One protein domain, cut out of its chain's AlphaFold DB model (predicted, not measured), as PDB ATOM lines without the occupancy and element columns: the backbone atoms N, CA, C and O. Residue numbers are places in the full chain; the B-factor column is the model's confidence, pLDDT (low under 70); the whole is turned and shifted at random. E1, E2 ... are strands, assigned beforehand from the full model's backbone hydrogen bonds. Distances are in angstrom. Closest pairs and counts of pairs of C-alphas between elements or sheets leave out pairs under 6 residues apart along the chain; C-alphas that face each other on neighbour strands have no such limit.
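What this domain is: This is residues 3 to 114 of the 117 residues of an uncharacterized protein of Alcaligenaceae bacterium (UniProt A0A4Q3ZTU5). A twisted sheet of five strands, E3 E8 E7 E4 E9, makes a wall, and two separate hairpins, E1 with E2 and E5 with E6, lie over one face of it as a broken second layer. The first hairpin is close over E4, the second is farther off over the E8 and E3 side, and the loop of residues 82 to 95 reaches out past the ends of E7 and E8. The printed part has 112 residues and nine named strands, E1 to E9 in chain order, with no named helix. The large sheet is mixed, and the class is all strand, with 51 of the 112 residues in named elements. The whole is compact, with a radius of gyration of the C-alphas of 14.5 A and spans of 45 by 35 by 21 A.

Where its parts are: E1, residues 3 to 5, begins at C-alpha 3, (17.619, 5.925, 44.490). E2 is residues 8 to 11, and E3, residues 21 to 25, is 13.2 A long. E4, residues 39 to 47, is 24.8 A long. E5 is residues 51 to 54 and E6 residues 65 to 68. E7, residues 72 to 81, is the longest strand, 28.3 A from C-alpha 72 at (27.382, 21.314, 48.713) to C-alpha 81. E8, residues 96 to 103, is 23.4 A long. E9, residues 110 to 113, ends at C-alpha 113, (18.160, 6.920, 28.939).

How they stand to each other: In the large sheet E3 and E9 are the edge strands. E3 and E8 are parallel at 17 degrees, with N 24 and O 99 2.8 A apart, within hydrogen-bond range. E7 and E8 form a hairpin, antiparallel at 159 degrees, with N 79 and O 98 at 2.8 A. E7 and E4 are antiparallel at 158 degrees, with N 45 and O 74 at 2.8 A. E4 and E9 are antiparallel at 148 degrees, with N 42 and O 110 at 2.8 A. E1 and E2 form a hairpin, antiparallel at 172 degrees, with N 10 and O 3 at 2.8 A. The closest C-alphas of E2 and E4 are those of Ala 8 and Leu 45, 6.1 A apart. E5 and E6 form a hairpin, antiparallel at 157 degrees, with N 52 and O 67 at 2.9 A. E5 and E4 meet only through their link, and E5 is apart from E2, E3 and E8, among others.

The domain as a whole: The two C-alphas farthest apart, those of Pro 71 and Ala 88, are 45.3 A apart. The links E3 to E4, 13 residues, and E7 to E8, 14 residues, are long. The printed part has no cut. Its mean pLDDT is 95.0, and no printed residue is under 70.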
ATOM      1  N   ALA A   3      18.396   5.418  43.363       96.81
ATOM      2  CA  ALA A   3      17.619   5.925  44.490       96.81
ATOM      3  C   ALA A   3      18.401   7.014  45.217       96.81
ATOM      4  O   ALA A   3      19.625   6.953  45.303       96.81
ATOM      5  N   VAL A   4      17.695   8.008  45.741       96.56
ATOM      6  CA  VAL A   4      18.309   9.208  46.305       96.56
ATOM      7  C   VAL A   4      17.659   9.522  47.643       96.56
ATOM      8  O   VAL A   4      16.445   9.397  47.793       96.56
ATOM      9  N   THR A   5      18.475   9.909  48.614       94.75
ATOM     10  CA  THR A   5      18.041  10.437  49.906       94.75
ATOM     11  C   THR A   5      19.032  11.501  50.370       94.75
ATOM     12  O   THR A   5      20.082  11.708  49.751       94.75
ATOM     13  N   ASP A   6      18.725  12.173  51.471       89.19
ATOM     14  CA  ASP A   6      19.623  13.161  52.053       89.19
ATOM     15  C   ASP A   6      20.929  12.478  52.480       89.19
ATOM     16  O   ASP A   6      20.951  11.594  53.337       89.19
ATOM     17  N   GLY A   7      22.038  12.877  51.855       95.06
ATOM     18  CA  GLY A   7      23.368  12.352  52.165       95.06
ATOM     19  C   GLY A   7      23.746  11.029  51.495       95.06
ATOM     20  O   GLY A   7      24.866  10.571  51.713       95.06
ATOM     21  N   ALA A   8      22.884  10.417  50.671       96.38
ATOM     22  CA  ALA A   8      23.234   9.176  49.977       96.38
ATOM     23  C   ALA A   8      22.535   8.986  48.621       96.38
ATOM     24  O   ALA A   8      21.396   9.396  48.403       96.38
ATOM     25  N   VAL A   9      23.224   8.277  47.722       97.69
ATOM     26  CA  VAL A   9      22.678   7.762  46.460       97.69
ATOM     27  C   VAL A   9      22.897   6.254  46.420       97.69
ATOM     28  O   VAL A   9      24.020   5.780  46.579       97.69
ATOM     29  N   GLY A  10      21.820   5.505  46.212       97.25
ATOM     30  CA  GLY A  10      21.832   4.061  46.025       97.25
ATOM     31  C   GLY A  10      21.852   3.698  44.543       97.25
ATOM     32  O   GLY A  10      21.037   4.196  43.761       97.25
ATOM     33  N   ILE A  11      22.757   2.796  44.169       95.94
ATOM     34  CA  ILE A  11      22.948   2.344  42.789       95.94
ATOM     35  C   ILE A  11      22.749   0.839  42.745       95.94
ATOM     36  O   ILE A  11      23.493   0.085  43.362       95.94
ATOM     37  N   GLY A  12      21.713   0.408  42.030       93.88
ATOM     38  CA  GLY A  12      21.468  -1.004  41.779       93.88
ATOM     39  C   GLY A  12      22.185  -1.442  40.514       93.88
ATOM     40  O   GLY A  12      21.831  -0.967  39.430       93.88
ATOM     41  N   THR A  13      23.143  -2.346  40.680       93.00
ATOM     42  CA  THR A  13      23.874  -3.029  39.613       93.00
ATOM     43  C   THR A  13      22.998  -4.120  38.990       93.00
ATOM     44  O   THR A  13      22.085  -4.651  39.623       93.00
ATOM     45  N   ALA A  14      23.245  -4.446  37.724       91.69
ATOM     46  CA  ALA A  14      22.552  -5.507  36.998       91.69
ATOM     47  C   ALA A  14      22.927  -6.910  37.501       91.69
ATOM     48  O   ALA A  14      22.168  -7.857  37.303       91.69
ATOM     49  N   ARG A  15      24.089  -7.047  38.153       86.25
ATOM     50  CA  ARG A  15      24.639  -8.317  38.638       86.25
ATOM     51  C   ARG A  15      24.912  -8.266  40.137       86.25
ATOM     52  O   ARG A  15      25.262  -7.216  40.674       86.25
ATOM     53  N   ASN A  16      24.779  -9.423  40.784       86.56
ATOM     54  CA  ASN A  16      25.134  -9.648  42.189       86.56
ATOM     55  C   ASN A  16      26.552 -10.239  42.307       86.56
ATOM     56  O   ASN A  16      26.747 -11.288  42.916       86.56
ATOM     57  N   MET A  17      27.505  -9.601  41.630       87.12
ATOM     58  CA  MET A  17      28.927  -9.950  41.583       87.12
ATOM     59  C   MET A  17      29.743  -8.661  41.737       87.12
ATOM     60  O   MET A  17      29.178  -7.565  41.685       87.12
ATOM     61  N   ASP A  18      31.062  -8.780  41.876       88.88
ATOM     62  CA  ASP A  18      31.945  -7.618  41.805       88.88
ATOM     63  C   ASP A  18      31.860  -6.981  40.416       88.88
ATOM     64  O   ASP A  18      32.061  -7.644  39.395       88.88
ATOM     65  N   VAL A  19      31.570  -5.680  40.379       90.31
ATOM     66  CA  VAL A  19      31.464  -4.912  39.137       90.31
ATOM     67  C   VAL A  19      32.404  -3.707  39.152       90.31
ATOM     68  O   VAL A  19      32.614  -3.083  40.197       90.31
ATOM     69  N   PRO A  20      32.971  -3.329  37.996       93.19
ATOM     70  CA  PRO A  20      33.829  -2.161  37.911       93.19
ATOM     71  C   PRO A  20      33.004  -0.871  38.009       93.19
ATOM     72  O   PRO A  20      32.137  -0.603  37.173       93.19
ATOM     73  N   VAL A  21      33.345  -0.033  38.990       95.44
ATOM     74  CA  VAL A  21      32.779   1.309  39.177       95.44
ATOM     75  C   VAL A  21      33.874   2.362  39.010       95.44
ATOM     76  O   VAL A  21      34.900   2.310  39.692       95.44
ATOM     77  N   THR A  22      33.641   3.337  38.133       97.19
ATOM     78  CA  THR A  22      34.496   4.522  37.973       97.19
ATOM     79  C   THR A  22      33.795   5.733  38.569       97.19
ATOM     80  O   THR A  22      32.620   5.964  38.299       97.19
ATOM     81  N   LEU A  23      34.521   6.525  39.358       97.56
ATOM     82  CA  LEU A  23      34.045   7.791  39.906       97.56
ATOM     83  C   LEU A  23      34.840   8.948  39.297       97.56
ATOM     84  O   LEU A  23      36.061   8.998  39.431       97.56
ATOM     85  N   GLU A  24      34.137   9.894  38.688       97.62
ATOM     86  CA  GLU A  24      34.667  11.159  38.192       97.62
ATOM     87  C   GLU A  24      34.119  12.310  39.041       97.62
ATOM     88  O   GLU A  24      32.915  12.569  39.071       97.62
ATOM     89  N   LEU A  25      35.021  13.017  39.721       97.19
ATOM     90  CA  LEU A  25      34.722  14.277  40.398       97.19
ATOM     91  C   LEU A  25      35.121  15.417  39.457       97.19
ATOM     92  O   LEU A  25      36.291  15.542  39.098       97.19
ATOM     93  N   LEU A  26      34.143  16.204  39.021       97.88
ATOM     94  CA  LEU A  26      34.280  17.177  37.941       97.88
ATOM     95  C   LEU A  26      33.960  18.593  38.433       97.88
ATOM     96  O   LEU A  26      33.015  18.806  39.192       97.88
ATOM     97  N   ASP A  27      34.685  19.582  37.910       96.69
ATOM     98  CA  ASP A  27      34.450  20.999  38.229       96.69
ATOM     99  C   ASP A  27      33.138  21.537  37.636       96.69
ATOM    100  O   ASP A  27      32.591  22.538  38.098       96.69
ATOM    101  N   ARG A  28      32.642  20.912  36.561       96.88
ATOM    102  CA  ARG A  28      31.437  21.331  35.833       96.88
ATOM    103  C   ARG A  28      30.761  20.156  35.138       96.88
ATOM    104  O   ARG A  28      31.365  19.101  34.959       96.88
ATOM    105  N   ALA A  29      29.536  20.389  34.669       96.94
ATOM    106  CA  ALA A  29      28.781  19.414  33.895       96.94
ATOM    107  C   ALA A  29      29.569  18.935  32.654       96.94
ATOM    108  O   ALA A  29      29.999  19.774  31.852       96.94
ATOM    109  N   PRO A  30      29.742  17.614  32.468       95.31
ATOM    110  CA  PRO A  30      30.343  17.063  31.261       95.31
ATOM    111  C   PRO A  30      29.348  17.087  30.092       95.31
ATOM    112  O   PRO A  30      28.132  17.195  30.285       95.31
ATOM    113  N   SER A  31      29.863  16.958  28.867       92.44
ATOM    114  CA  SER A  31      29.043  16.852  27.656       92.44
ATOM    115  C   SER A  31      28.064  15.681  27.742       92.44
ATOM    116  O   SER A  31      28.411  14.602  28.220       92.44
ATOM    117  N   LEU A  32      26.847  15.886  27.242       90.12
ATOM    118  CA  LEU A  32      25.786  14.884  27.256       90.12
ATOM    119  C   LEU A  32      25.832  14.014  25.987       90.12
ATOM    120  O   LEU A  32      24.924  14.073  25.165       90.12
ATOM    121  N   ASP A  33      26.902  13.235  25.809       92.25
ATOM    122  CA  ASP A  33      26.920  12.151  24.818       92.25
ATOM    123  C   ASP A  33      26.612  10.826  25.517       92.25
ATOM    124  O   ASP A  33      27.406  10.314  26.305       92.25
ATOM    125  N   LEU A  34      25.416  10.298  25.255       94.06
ATOM    126  CA  LEU A  34      24.891   9.095  25.902       94.06
ATOM    127  C   LEU A  34      24.933   7.868  24.980       94.06
ATOM    128  O   LEU A  34      24.354   6.827  25.298       94.06
ATOM    129  N   THR A  35      25.573   7.987  23.812       93.25
ATOM    130  CA  THR A  35      25.523   6.965  22.758       93.25
ATOM    131  C   THR A  35      26.131   5.642  23.223       93.25
ATOM    132  O   THR A  35      25.567   4.586  22.957       93.25
ATOM    133  N   ALA A  36      27.231   5.709  23.978       93.06
ATOM    134  CA  ALA A  36      27.990   4.549  24.448       93.06
ATOM    135  C   ALA A  36      27.415   3.855  25.701       93.06
ATOM    136  O   ALA A  36      28.004   2.888  26.180       93.06
ATOM    137  N   PHE A  37      26.309   4.353  26.259       96.50
ATOM    138  CA  PHE A  37      25.758   3.874  27.530       96.50
ATOM    139  C   PHE A  37      24.375   3.273  27.334       96.50
ATOM    140  O   PHE A  37      23.570   3.824  26.595       96.50
ATOM    141  N   ASP A  38      24.066   2.186  28.023       97.12
ATOM    142  CA  ASP A  38      22.792   1.473  27.915       97.12
ATOM    143  C   ASP A  38      21.715   2.117  28.794       97.12
ATOM    144  O   ASP A  38      20.570   2.274  28.371       97.12
ATOM    145  N   HIS A  39      22.095   2.551  30.000       97.69
ATOM    146  CA  HIS A  39      21.211   3.208  30.963       97.69
ATOM    147  C   HIS A  39      21.856   4.470  31.523       97.69
ATOM    148  O   HIS A  39      23.033   4.463  31.885       97.69
ATOM    149  N   VAL A  40      21.078   5.546  31.643       97.94
ATOM    150  CA  VAL A  40      21.542   6.804  32.231       97.94
ATOM    151  C   VAL A  40      20.469   7.374  33.144       97.94
ATOM    152  O   VAL A  40      19.335   7.595  32.714       97.94
ATOM    153  N   ALA A  41      20.848   7.658  34.386       98.12
ATOM    154  CA  ALA A  41      19.997   8.296  35.380       98.12
ATOM    155  C   ALA A  41      20.754   9.423  36.092       98.12
ATOM    156  O   ALA A  41      21.977   9.382  36.227       98.12
ATOM    157  N   GLU A  42      20.021  10.428  36.552       97.88
ATOM    158  CA  GLU A  42      20.551  11.540  37.332       97.88
ATOM    159  C   GLU A  42      19.747  11.767  38.608       97.88
ATOM    160  O   GLU A  42      18.550  11.500  38.659       97.88
ATOM    161  N   GLY A  43      20.400  12.335  39.617       98.25
ATOM    162  CA  GLY A  43      19.765  12.890  40.810       98.25
ATOM    163  C   GLY A  43      20.739  13.762  41.589       98.25
ATOM    164  O   GLY A  43      21.782  14.159  41.068       98.25
ATOM    165  N   SER A  44      20.422  14.087  42.836       98.25
ATOM    166  CA  SER A  44      21.245  14.999  43.635       98.25
ATOM    167  C   SER A  44      21.723  14.387  44.940       98.25
ATOM    168  O   SER A  44      20.958  13.760  45.652       98.25
ATOM    169  N   LEU A  45      22.990  14.613  45.271       98.06
ATOM    170  CA  LEU A  45      23.599  14.224  46.535       98.06
ATOM    171  C   LEU A  45      23.941  15.479  47.334       98.06
ATOM    172  O   LEU A  45      24.725  16.310  46.879       98.06
ATOM    173  N   LEU A  46      23.385  15.598  48.537       97.56
ATOM    174  CA  LEU A  46      23.804  16.616  49.493       97.56
ATOM    175  C   LEU A  46      25.022  16.120  50.279       97.56
ATOM    176  O   LEU A  46      24.922  15.155  51.032       97.56
ATOM    177  N   VAL A  47      26.154  16.804  50.148       96.88
ATOM    178  CA  VAL A  47      27.366  16.543  50.932       96.88
ATOM    179  C   VAL A  47      27.478  17.605  52.022       96.88
ATOM    180  O   VAL A  47      27.745  18.767  51.735       96.88
ATOM    181  N   SER A  48      27.274  17.220  53.283       94.69
ATOM    182  CA  SER A  48      27.371  18.130  54.437       94.69
ATOM    183  C   SER A  48      28.675  17.978  55.226       94.69
ATOM    184  O   SER A  48      29.157  18.943  55.812       94.69
ATOM    185  N   SER A  49      29.263  16.780  55.227       91.75
ATOM    186  CA  SER A  49      30.459  16.427  56.008       91.75
ATOM    187  C   SER A  49      31.785  16.714  55.299       91.75
ATOM    188  O   SER A  49      32.844  16.579  55.908       91.75
ATOM    189  N   GLY A  50      31.743  17.048  54.006       94.69
ATOM    190  CA  GLY A  50      32.929  17.212  53.163       94.69
ATOM    191  C   GLY A  50      33.660  15.903  52.830       94.69
ATOM    192  O   GLY A  50      34.834  15.907  52.466       94.69
ATOM    193  N   THR A  51      33.005  14.751  52.989       96.00
ATOM    194  CA  THR A  51      33.567  13.444  52.617       96.00
ATOM    195  C   THR A  51      32.525  12.599  51.901       96.00
ATOM    196  O   THR A  51      31.443  12.364  52.434       96.00
ATOM    197  N   LEU A  52      32.882  12.085  50.725       96.94
ATOM    198  CA  LEU A  52      32.135  11.039  50.035       96.94
ATOM    199  C   LEU A  52      32.746   9.680  50.338       96.94
ATOM    200  O   LEU A  52      33.958   9.495  50.229       96.94
ATOM    201  N   VAL A  53      31.888   8.725  50.681       97.06
ATOM    202  CA  VAL A  53      32.249   7.321  50.864       97.06
ATOM    203  C   VAL A  53      31.619   6.519  49.730       97.06
ATOM    204  O   VAL A  53      30.432   6.682  49.457       97.06
ATOM    205  N   VAL A  54      32.396   5.648  49.092       96.19
ATOM    206  CA  VAL A  54      31.897   4.686  48.101       96.19
ATOM    207  C   VAL A  54      32.092   3.285  48.659       96.19
ATOM    208  O   VAL A  54      33.227   2.882  48.919       96.19
ATOM    209  N   ALA A  55      30.984   2.570  48.849       95.19
ATOM    210  CA  ALA A  55      30.956   1.226  49.411       95.19
ATOM    211  C   ALA A  55      29.909   0.365  48.692       95.19
ATOM    212  O   ALA A  55      28.788   0.818  48.452       95.19
ATOM    213  N   GLY A  56      30.277  -0.875  48.379       93.00
ATOM    214  CA  GLY A  56      29.352  -1.939  48.012       93.00
ATOM    215  C   GLY A  56      28.550  -2.438  49.217       93.00
ATOM    216  O   GLY A  56      28.910  -2.215  50.372       93.00
ATOM    217  N   CYS A  57      27.446  -3.142  48.959       88.62
ATOM    218  CA  CYS A  57      26.554  -3.646  50.011       88.62
ATOM    219  C   CYS A  57      27.195  -4.717  50.915       88.62
ATOM    220  O   CYS A  57      26.710  -4.947  52.021       88.62
ATOM    221  N   THR A  58      28.274  -5.350  50.454       89.19
ATOM    222  CA  THR A  58      29.045  -6.371  51.176       89.19
ATOM    223  C   THR A  58      30.406  -5.873  51.655       89.19
ATOM    224  O   THR A  58      31.138  -6.635  52.286       89.19
ATOM    225  N   ASP A  59      30.762  -4.619  51.370       92.12
ATOM    226  CA  ASP A  59      32.062  -4.070  51.745       92.12
ATOM    227  C   ASP A  59      32.155  -3.847  53.254       92.12
ATOM    228  O   ASP A  59      31.200  -3.444  53.927       92.12
ATOM    229  N   TYR A  60      33.359  -4.023  53.796       94.19
ATOM    230  CA  TYR A  60      33.652  -3.575  55.147       94.19
ATOM    231  C   TYR A  60      33.776  -2.047  55.160       94.19
ATOM    232  O   TYR A  60      34.767  -1.475  54.710       94.19
ATOM    233  N   PHE A  61      32.750  -1.368  55.676       93.56
ATOM    234  CA  PHE A  61      32.626   0.092  55.620       93.56
ATOM    235  C   PHE A  61      33.857   0.888  56.113       93.56
ATOM    236  O   PHE A  61      34.173   1.927  55.522       93.56
ATOM    237  N   PRO A  62      34.598   0.466  57.158       95.44
ATOM    238  CA  PRO A  62      35.841   1.137  57.543       95.44
ATOM    239  C   PRO A  62      36.896   1.199  56.431       95.44
ATOM    240  O   PRO A  62      37.588   2.210  56.341       95.44
ATOM    241  N   ASP A  63      36.931   0.227  55.522       95.69
ATOM    242  CA  ASP A  63      37.915   0.147  54.433       95.69
ATOM    243  C   ASP A  63      37.415   0.779  53.122       95.69
ATOM    244  O   ASP A  63      38.165   0.897  52.152       95.69
ATOM    245  N   ALA A  64      36.154   1.224  53.092       96.06
ATOM    246  CA  ALA A  64      35.543   1.849  51.927       96.06
ATOM    247  C   ALA A  64      36.346   3.064  51.429       96.06
ATOM    248  O   ALA A  64      36.921   3.835  52.211       96.06
ATOM    249  N   LYS A  65      36.342   3.274  50.109       95.56
ATOM    250  CA  LYS A  65      37.043   4.409  49.498       95.56
ATOM    251  C   LYS A  65      36.407   5.719  49.949       95.56
ATOM    252  O   LYS A  65      35.184   5.862  49.939       95.56
ATOM    253  N   ARG A  66      37.253   6.678  50.325       96.88
ATOM    254  CA  ARG A  66      36.850   8.004  50.800       96.88
ATOM    255  C   ARG A  66      37.488   9.088  49.954       96.88
ATOM    256  O   ARG A  66      38.676   9.019  49.652       96.88
ATOM    257  N   PHE A  67      36.695  10.091  49.617       96.56
ATOM    258  CA  PHE A  67      37.108  11.234  48.817       96.56
ATOM    259  C   PHE A  67      36.755  12.509  49.572       96.56
ATOM    260  O   PHE A  67      35.618  12.670  50.021       96.56
ATOM    261  N   ALA A  68      37.728  13.407  49.724       96.19
ATOM    262  CA  ALA A  68      37.460  14.746  50.227       96.19
ATOM    263  C   ALA A  68      36.620  15.507  49.193       96.19
ATOM    264  O   ALA A  68      36.893  15.435  47.994       96.19
ATOM    265  N   MET A  69      35.595  16.207  49.660       95.00
ATOM    266  CA  MET A  69      34.692  16.993  48.827       95.00
ATOM    267  C   MET A  69      34.370  18.307  49.523       95.00
ATOM    268  O   MET A  69      34.321  18.371  50.749       95.00
ATOM    269  N   GLU A  70      34.101  19.345  48.742       95.69
ATOM    270  CA  GLU A  70      33.527  20.560  49.303       95.69
ATOM    271  C   GLU A  70      32.084  20.283  49.749       95.69
ATOM    272  O   GLU A  70      31.358  19.550  49.069       95.69
ATOM    273  N   PRO A  71      31.627  20.836  50.882       96.75
ATOM    274  CA  PRO A  71      30.218  20.780  51.229       96.75
ATOM    275  C   PRO A  71      29.360  21.449  50.147       96.75
ATOM    276  O   PRO A  71      29.662  22.549  49.683       96.75
ATOM    277  N   GLY A  72      28.265  20.803  49.754       97.06
ATOM    278  CA  GLY A  72      27.382  21.314  48.713       97.06
ATOM    279  C   GLY A  72      26.474  20.253  48.108       97.06
ATOM    280  O   GLY A  72      26.533  19.072  48.449       97.06
ATOM    281  N   THR A  73      25.616  20.695  47.192       98.00
ATOM    282  CA  THR A  73      24.757  19.803  46.413       98.00
ATOM    283  C   THR A  73      25.457  19.430  45.118       98.00
ATOM    284  O   THR A  73      25.803  20.288  44.304       98.00
ATOM    285  N   TYR A  74      25.636  18.132  44.917       98.31
ATOM    286  CA  TYR A  74      26.228  17.567  43.717       98.31
ATOM    287  C   TYR A  74      25.142  16.949  42.848       98.31
ATOM    288  O   TYR A  74      24.283  16.211  43.329       98.31
ATOM    289  N   ARG A  75      25.201  17.202  41.541       98.38
ATOM    290  CA  ARG A  75      24.575  16.313  40.567       98.38
ATOM    291  C   ARG A  75      25.324  14.991  40.607       98.38
ATOM    292  O   ARG A  75      26.547  14.998  40.567       98.38
ATOM    293  N   VAL A  76      24.596  13.886  40.645       98.38
ATOM    294  CA  VAL A  76      25.140  12.549  40.418       98.38
ATOM    295  C   VAL A  76      24.527  12.038  39.130       98.38
ATOM    296  O   VAL A  76      23.303  11.948  39.034       98.38
ATOM    297  N   ARG A  77      25.364  11.716  38.147       98.44
ATOM    298  CA  ARG A  77      24.953  11.024  36.926       98.44
ATOM    299  C   ARG A  77      25.520   9.617  36.944       98.44
ATOM    300  O   ARG A  77      26.735   9.443  36.965       98.44
ATOM    301  N   LEU A  78      24.626   8.639  36.907       98.38
ATOM    302  CA  LEU A  78      24.951   7.248  36.653       98.38
ATOM    303  C   LEU A  78      24.892   6.998  35.149       98.38
ATOM    304  O   LEU A  78      23.849   7.221  34.535       98.38
ATOM    305  N   LEU A  79      25.973   6.472  34.582       97.88
ATOM    306  CA  LEU A  79      26.007   5.937  33.230       97.88
ATOM    307  C   LEU A  79      26.416   4.467  33.299       97.88
ATOM    308  O   LEU A  79      27.492   4.137  33.789       97.88
ATOM    309  N   SER A  80      25.534   3.584  32.845       97.62
ATOM    310  CA  SER A  80      25.766   2.138  32.821       97.62
ATOM    311  C   SER A  80      25.940   1.675  31.382       97.62
ATOM    312  O   SER A  80      25.178   2.102  30.517       97.62
ATOM    313  N   SER A  81      26.909   0.809  31.115       96.38
ATOM    314  CA  SER A  81      27.154   0.208  29.797       96.38
ATOM    315  C   SER A  81      27.457  -1.279  29.933       96.38
ATOM    316  O   SER A  81      27.759  -1.733  31.030       96.38
ATOM    317  N   GLY A  82      27.372  -2.039  28.839       95.50
ATOM    318  CA  GLY A  82      27.628  -3.480  28.820       95.50
ATOM    319  C   GLY A  82      26.547  -4.319  29.508       95.50
ATOM    320  O   GLY A  82      26.812  -5.471  29.861       95.50
ATOM    321  N   LEU A  83      25.342  -3.782  29.711       94.75
ATOM    322  CA  LEU A  83      24.297  -4.453  30.493       94.75
ATOM    323  C   LEU A  83      23.855  -5.777  29.850       94.75
ATOM    324  O   LEU A  83      23.681  -6.768  30.561       94.75
ATOM    325  N   ASP A  84      23.829  -5.833  28.518       93.19
ATOM    326  CA  ASP A  84      23.411  -7.012  27.740       93.19
ATOM    327  C   ASP A  84      24.521  -8.055  27.535       93.19
ATOM    328  O   ASP A  84      24.335  -9.067  26.858       93.19
ATOM    329  N   THR A  85      25.709  -7.834  28.104       91.19
ATOM    330  CA  THR A  85      26.826  -8.772  27.961       91.19
ATOM    331  C   THR A  85      26.803  -9.807  29.076       91.19
ATOM    332  O   THR A  85      26.972  -9.458  30.237       91.19
ATOM    333  N   LEU A  86      26.616 -11.085  28.754       90.69
ATOM    334  CA  LEU A  86      26.579 -12.153  29.752       90.69
ATOM    335  C   LEU A  86      27.399 -13.361  29.288       90.69
ATOM    336  O   LEU A  86      27.310 -13.770  28.128       90.69
ATOM    337  N   SER A  87      28.213 -13.915  30.182       89.00
ATOM    338  CA  SER A  87      28.928 -15.174  29.982       89.00
ATOM    339  C   SER A  87      27.948 -16.342  29.851       89.00
ATOM    340  O   SER A  87      26.792 -16.275  30.269       89.00
ATOM    341  N   ALA A  88      28.414 -17.448  29.268       89.06
ATOM    342  CA  ALA A  88      27.572 -18.618  29.014       89.06
ATOM    343  C   ALA A  88      27.012 -19.266  30.296       89.06
ATOM    344  O   ALA A  88      25.963 -19.903  30.246       89.06
ATOM    345  N   ASP A  89      27.700 -19.108  31.429       88.31
ATOM    346  CA  ASP A  89      27.252 -19.581  32.744       88.31
ATOM    347  C   ASP A  89      26.293 -18.606  33.452       88.31
ATOM    348  O   ASP A  89      25.740 -18.940  34.497       88.31
ATOM    349  N   GLY A  90      26.062 -17.423  32.875       84.12
ATOM    350  CA  GLY A  90      25.155 -16.425  33.423       84.12
ATOM    351  C   GLY A  90      25.717 -15.613  34.590       84.12
ATOM    352  O   GLY A  90      24.946 -14.908  35.238       84.12
ATOM    353  N   LEU A  91      27.017 -15.711  34.885       84.94
ATOM    354  CA  LEU A  91      27.607 -15.111  36.086       84.94
ATOM    355  C   LEU A  91      28.340 -13.795  35.813       84.94
ATOM    356  O   LEU A  91      28.229 -12.852  36.595       84.94
ATOM    357  N   GLU A  92      29.062 -13.708  34.701       87.06
ATOM    358  CA  GLU A  92      29.939 -12.586  34.386       87.06
ATOM    359  C   GLU A  92      29.359 -11.725  33.269       87.06
ATOM    360  O   GLU A  92      28.781 -12.211  32.297       87.06
ATOM    361  N   GLY A  93      29.550 -10.419  33.381       90.81
ATOM    362  CA  GLY A  93      29.288  -9.480  32.306       90.81
ATOM    363  C   GLY A  93      30.407  -8.470  32.187       90.81
ATOM    364  O   GLY A  93      31.323  -8.411  33.001       90.81
ATOM    365  N   LYS A  94      30.327  -7.670  31.136       92.94
ATOM    366  CA  LYS A  94      31.198  -6.517  30.906       92.94
ATOM    367  C   LYS A  94      30.499  -5.228  31.328       92.94
ATOM    368  O   LYS A  94      30.784  -4.180  30.749       92.94
ATOM    369  N   ASP A  95      29.553  -5.311  32.266       94.38
ATOM    370  CA  ASP A  95      28.870  -4.123  32.738       94.38
ATOM    371  C   ASP A  95      29.828  -3.197  33.472       94.38
ATOM    372  O   ASP A  95      30.662  -3.622  34.270       94.38
ATOM    373  N   HIS A  96      29.699  -1.912  33.179       95.31
ATOM    374  CA  HIS A  96      30.485  -0.867  33.800       95.31
ATOM    375  C   HIS A  96      29.582   0.264  34.265       95.31
ATOM    376  O   HIS A  96      28.649   0.652  33.560       95.31
ATOM    377  N   TYR A  97      29.891   0.812  35.440       96.94
ATOM    378  CA  TYR A  97      29.144   1.911  36.042       96.94
ATOM    379  C   TYR A  97      30.066   3.113  36.207       96.94
ATOM    380  O   TYR A  97      30.969   3.116  37.043       96.94
ATOM    381  N   LEU A  98      29.825   4.148  35.410       97.56
ATOM    382  CA  LEU A  98      30.483   5.438  35.530       97.56
ATOM    383  C   LEU A  98      29.598   6.385  36.342       97.56
ATOM    384  O   LEU A  98      28.428   6.593  36.017       97.56
ATOM    385  N   LEU A  99      30.171   6.975  37.385       97.81
ATOM    386  CA  LEU A  99      29.551   7.995  38.218       97.81
ATOM    387  C   LEU A  99      30.244   9.323  37.995       97.81
ATOM    388  O   LEU A  99      31.424   9.461  38.298       97.81
ATOM    389  N   GLN A 100      29.499  10.304  37.506       98.19
ATOM    390  CA  GLN A 100      29.989  11.666  37.333       98.19
ATOM    391  C   GLN A 100      29.333  12.575  38.362       98.19
ATOM    392  O   GLN A 100      28.102  12.604  38.469       98.19
ATOM    393  N   LEU A 101      30.153  13.307  39.116       98.38
ATOM    394  CA  LEU A 101      29.704  14.232  40.147       98.38
ATOM    395  C   LEU A 101      30.243  15.635  39.893       98.38
ATOM    396  O   LEU A 101      31.438  15.813  39.686       98.38
ATOM    397  N   TRP A 102      29.367  16.634  39.963       98.25
ATOM    398  CA  TRP A 102      29.733  18.053  39.906       98.25
ATOM    399  C   TRP A 102      28.742  18.892  40.711       98.25
ATOM    400  O   TRP A 102      27.582  18.503  40.865       98.25
ATOM    401  N   LEU A 103      29.175  20.046  41.222       98.00
ATOM    402  CA  LEU A 103      28.291  20.961  41.952       98.00
ATOM    403  C   LEU A 103      27.161  21.469  41.047       98.00
ATOM    404  O   LEU A 103      27.403  21.917  39.925       98.00
ATOM    405  N   ALA A 104      25.920  21.400  41.531       98.00
ATOM    406  CA  ALA A 104      24.740  21.829  40.786       98.00
ATOM    407  C   ALA A 104      23.532  22.078  41.703       98.00
ATOM    408  O   ALA A 104      23.477  21.610  42.838       98.00
ATOM    409  N   SER A 105      22.512  22.752  41.167       97.44
ATOM    410  CA  SER A 105      21.206  22.838  41.827       97.44
ATOM    411  C   SER A 105      20.560  21.448  41.977       97.44
ATOM    412  O   SER A 105      20.718  20.604  41.076       97.44
ATOM    413  N   PRO A 106      19.816  21.214  43.077       96.94
ATOM    414  CA  PRO A 106      19.142  19.945  43.321       96.94
ATOM    415  C   PRO A 106      18.091  19.649  42.249       96.94
ATOM    416  O   PRO A 106      17.452  20.564  41.723       96.94
ATOM    417  N   VAL A 107      17.902  18.368  41.945       97.38
ATOM    418  CA  VAL A 107      16.799  17.859  41.121       97.38
ATOM    419  C   VAL A 107      16.208  16.598  41.716       97.38
ATOM    420  O   VAL A 107      16.879  15.854  42.433       97.38
ATOM    421  N   GLU A 108      14.979  16.327  41.299       96.88
ATOM    422  CA  GLU A 108      14.380  15.013  41.444       96.88
ATOM    423  C   GLU A 108      15.125  13.960  40.608       96.88
ATOM    424  O   GLU A 108      15.644  14.281  39.527       96.88
ATOM    425  N   PRO A 109      15.166  12.698  41.071       97.50
ATOM    426  CA  PRO A 109      15.742  11.604  40.308       97.50
ATOM    427  C   PRO A 109      15.038  11.447  38.957       97.50
ATOM    428  O   PRO A 109      13.812  11.390  38.886       97.50
ATOM    429  N   THR A 110      15.810  11.350  37.877       97.56
ATOM    430  CA  THR A 110      15.275  11.234  36.517       97.56
ATOM    431  C   THR A 110      16.080  10.253  35.678       97.56
ATOM    432  O   THR A 110      17.296  10.131  35.825       97.56
ATOM    433  N   VAL A 111      15.403   9.551  34.772       97.81
ATOM    434  CA  VAL A 111      16.039   8.672  33.788       97.81
ATOM    435  C   VAL A 111      16.219   9.459  32.493       97.81
ATOM    436  O   VAL A 111      15.244   9.897  31.889       97.81
ATOM    437  N   LEU A 112      17.469   9.619  32.055       97.06
ATOM    438  CA  LEU A 112      17.813  10.274  30.788       97.06
ATOM    439  C   LEU A 112      17.850   9.285  29.619       97.06
ATOM    440  O   LEU A 112      17.557   9.652  28.484       97.06
ATOM    441  N   LYS A 113      18.205   8.026  29.897       97.12
ATOM    442  CA  LYS A 113      18.160   6.920  28.939       97.12
ATOM    443  C   LYS A 113      17.756   5.643  29.662       97.12
ATOM    444  O   LYS A 113      18.445   5.193  30.576       97.12
ATOM    445  N   GLN A 114      16.638   5.056  29.257       96.44
ATOM    446  CA  GLN A 114      16.180   3.779  29.794       96.44
ATOM    447  C   GLN A 114      16.880   2.637  29.048       96.44
ATOM    448  O   GLN A 114      16.903   2.647  27.818       96.44
TER     449      GLN A 114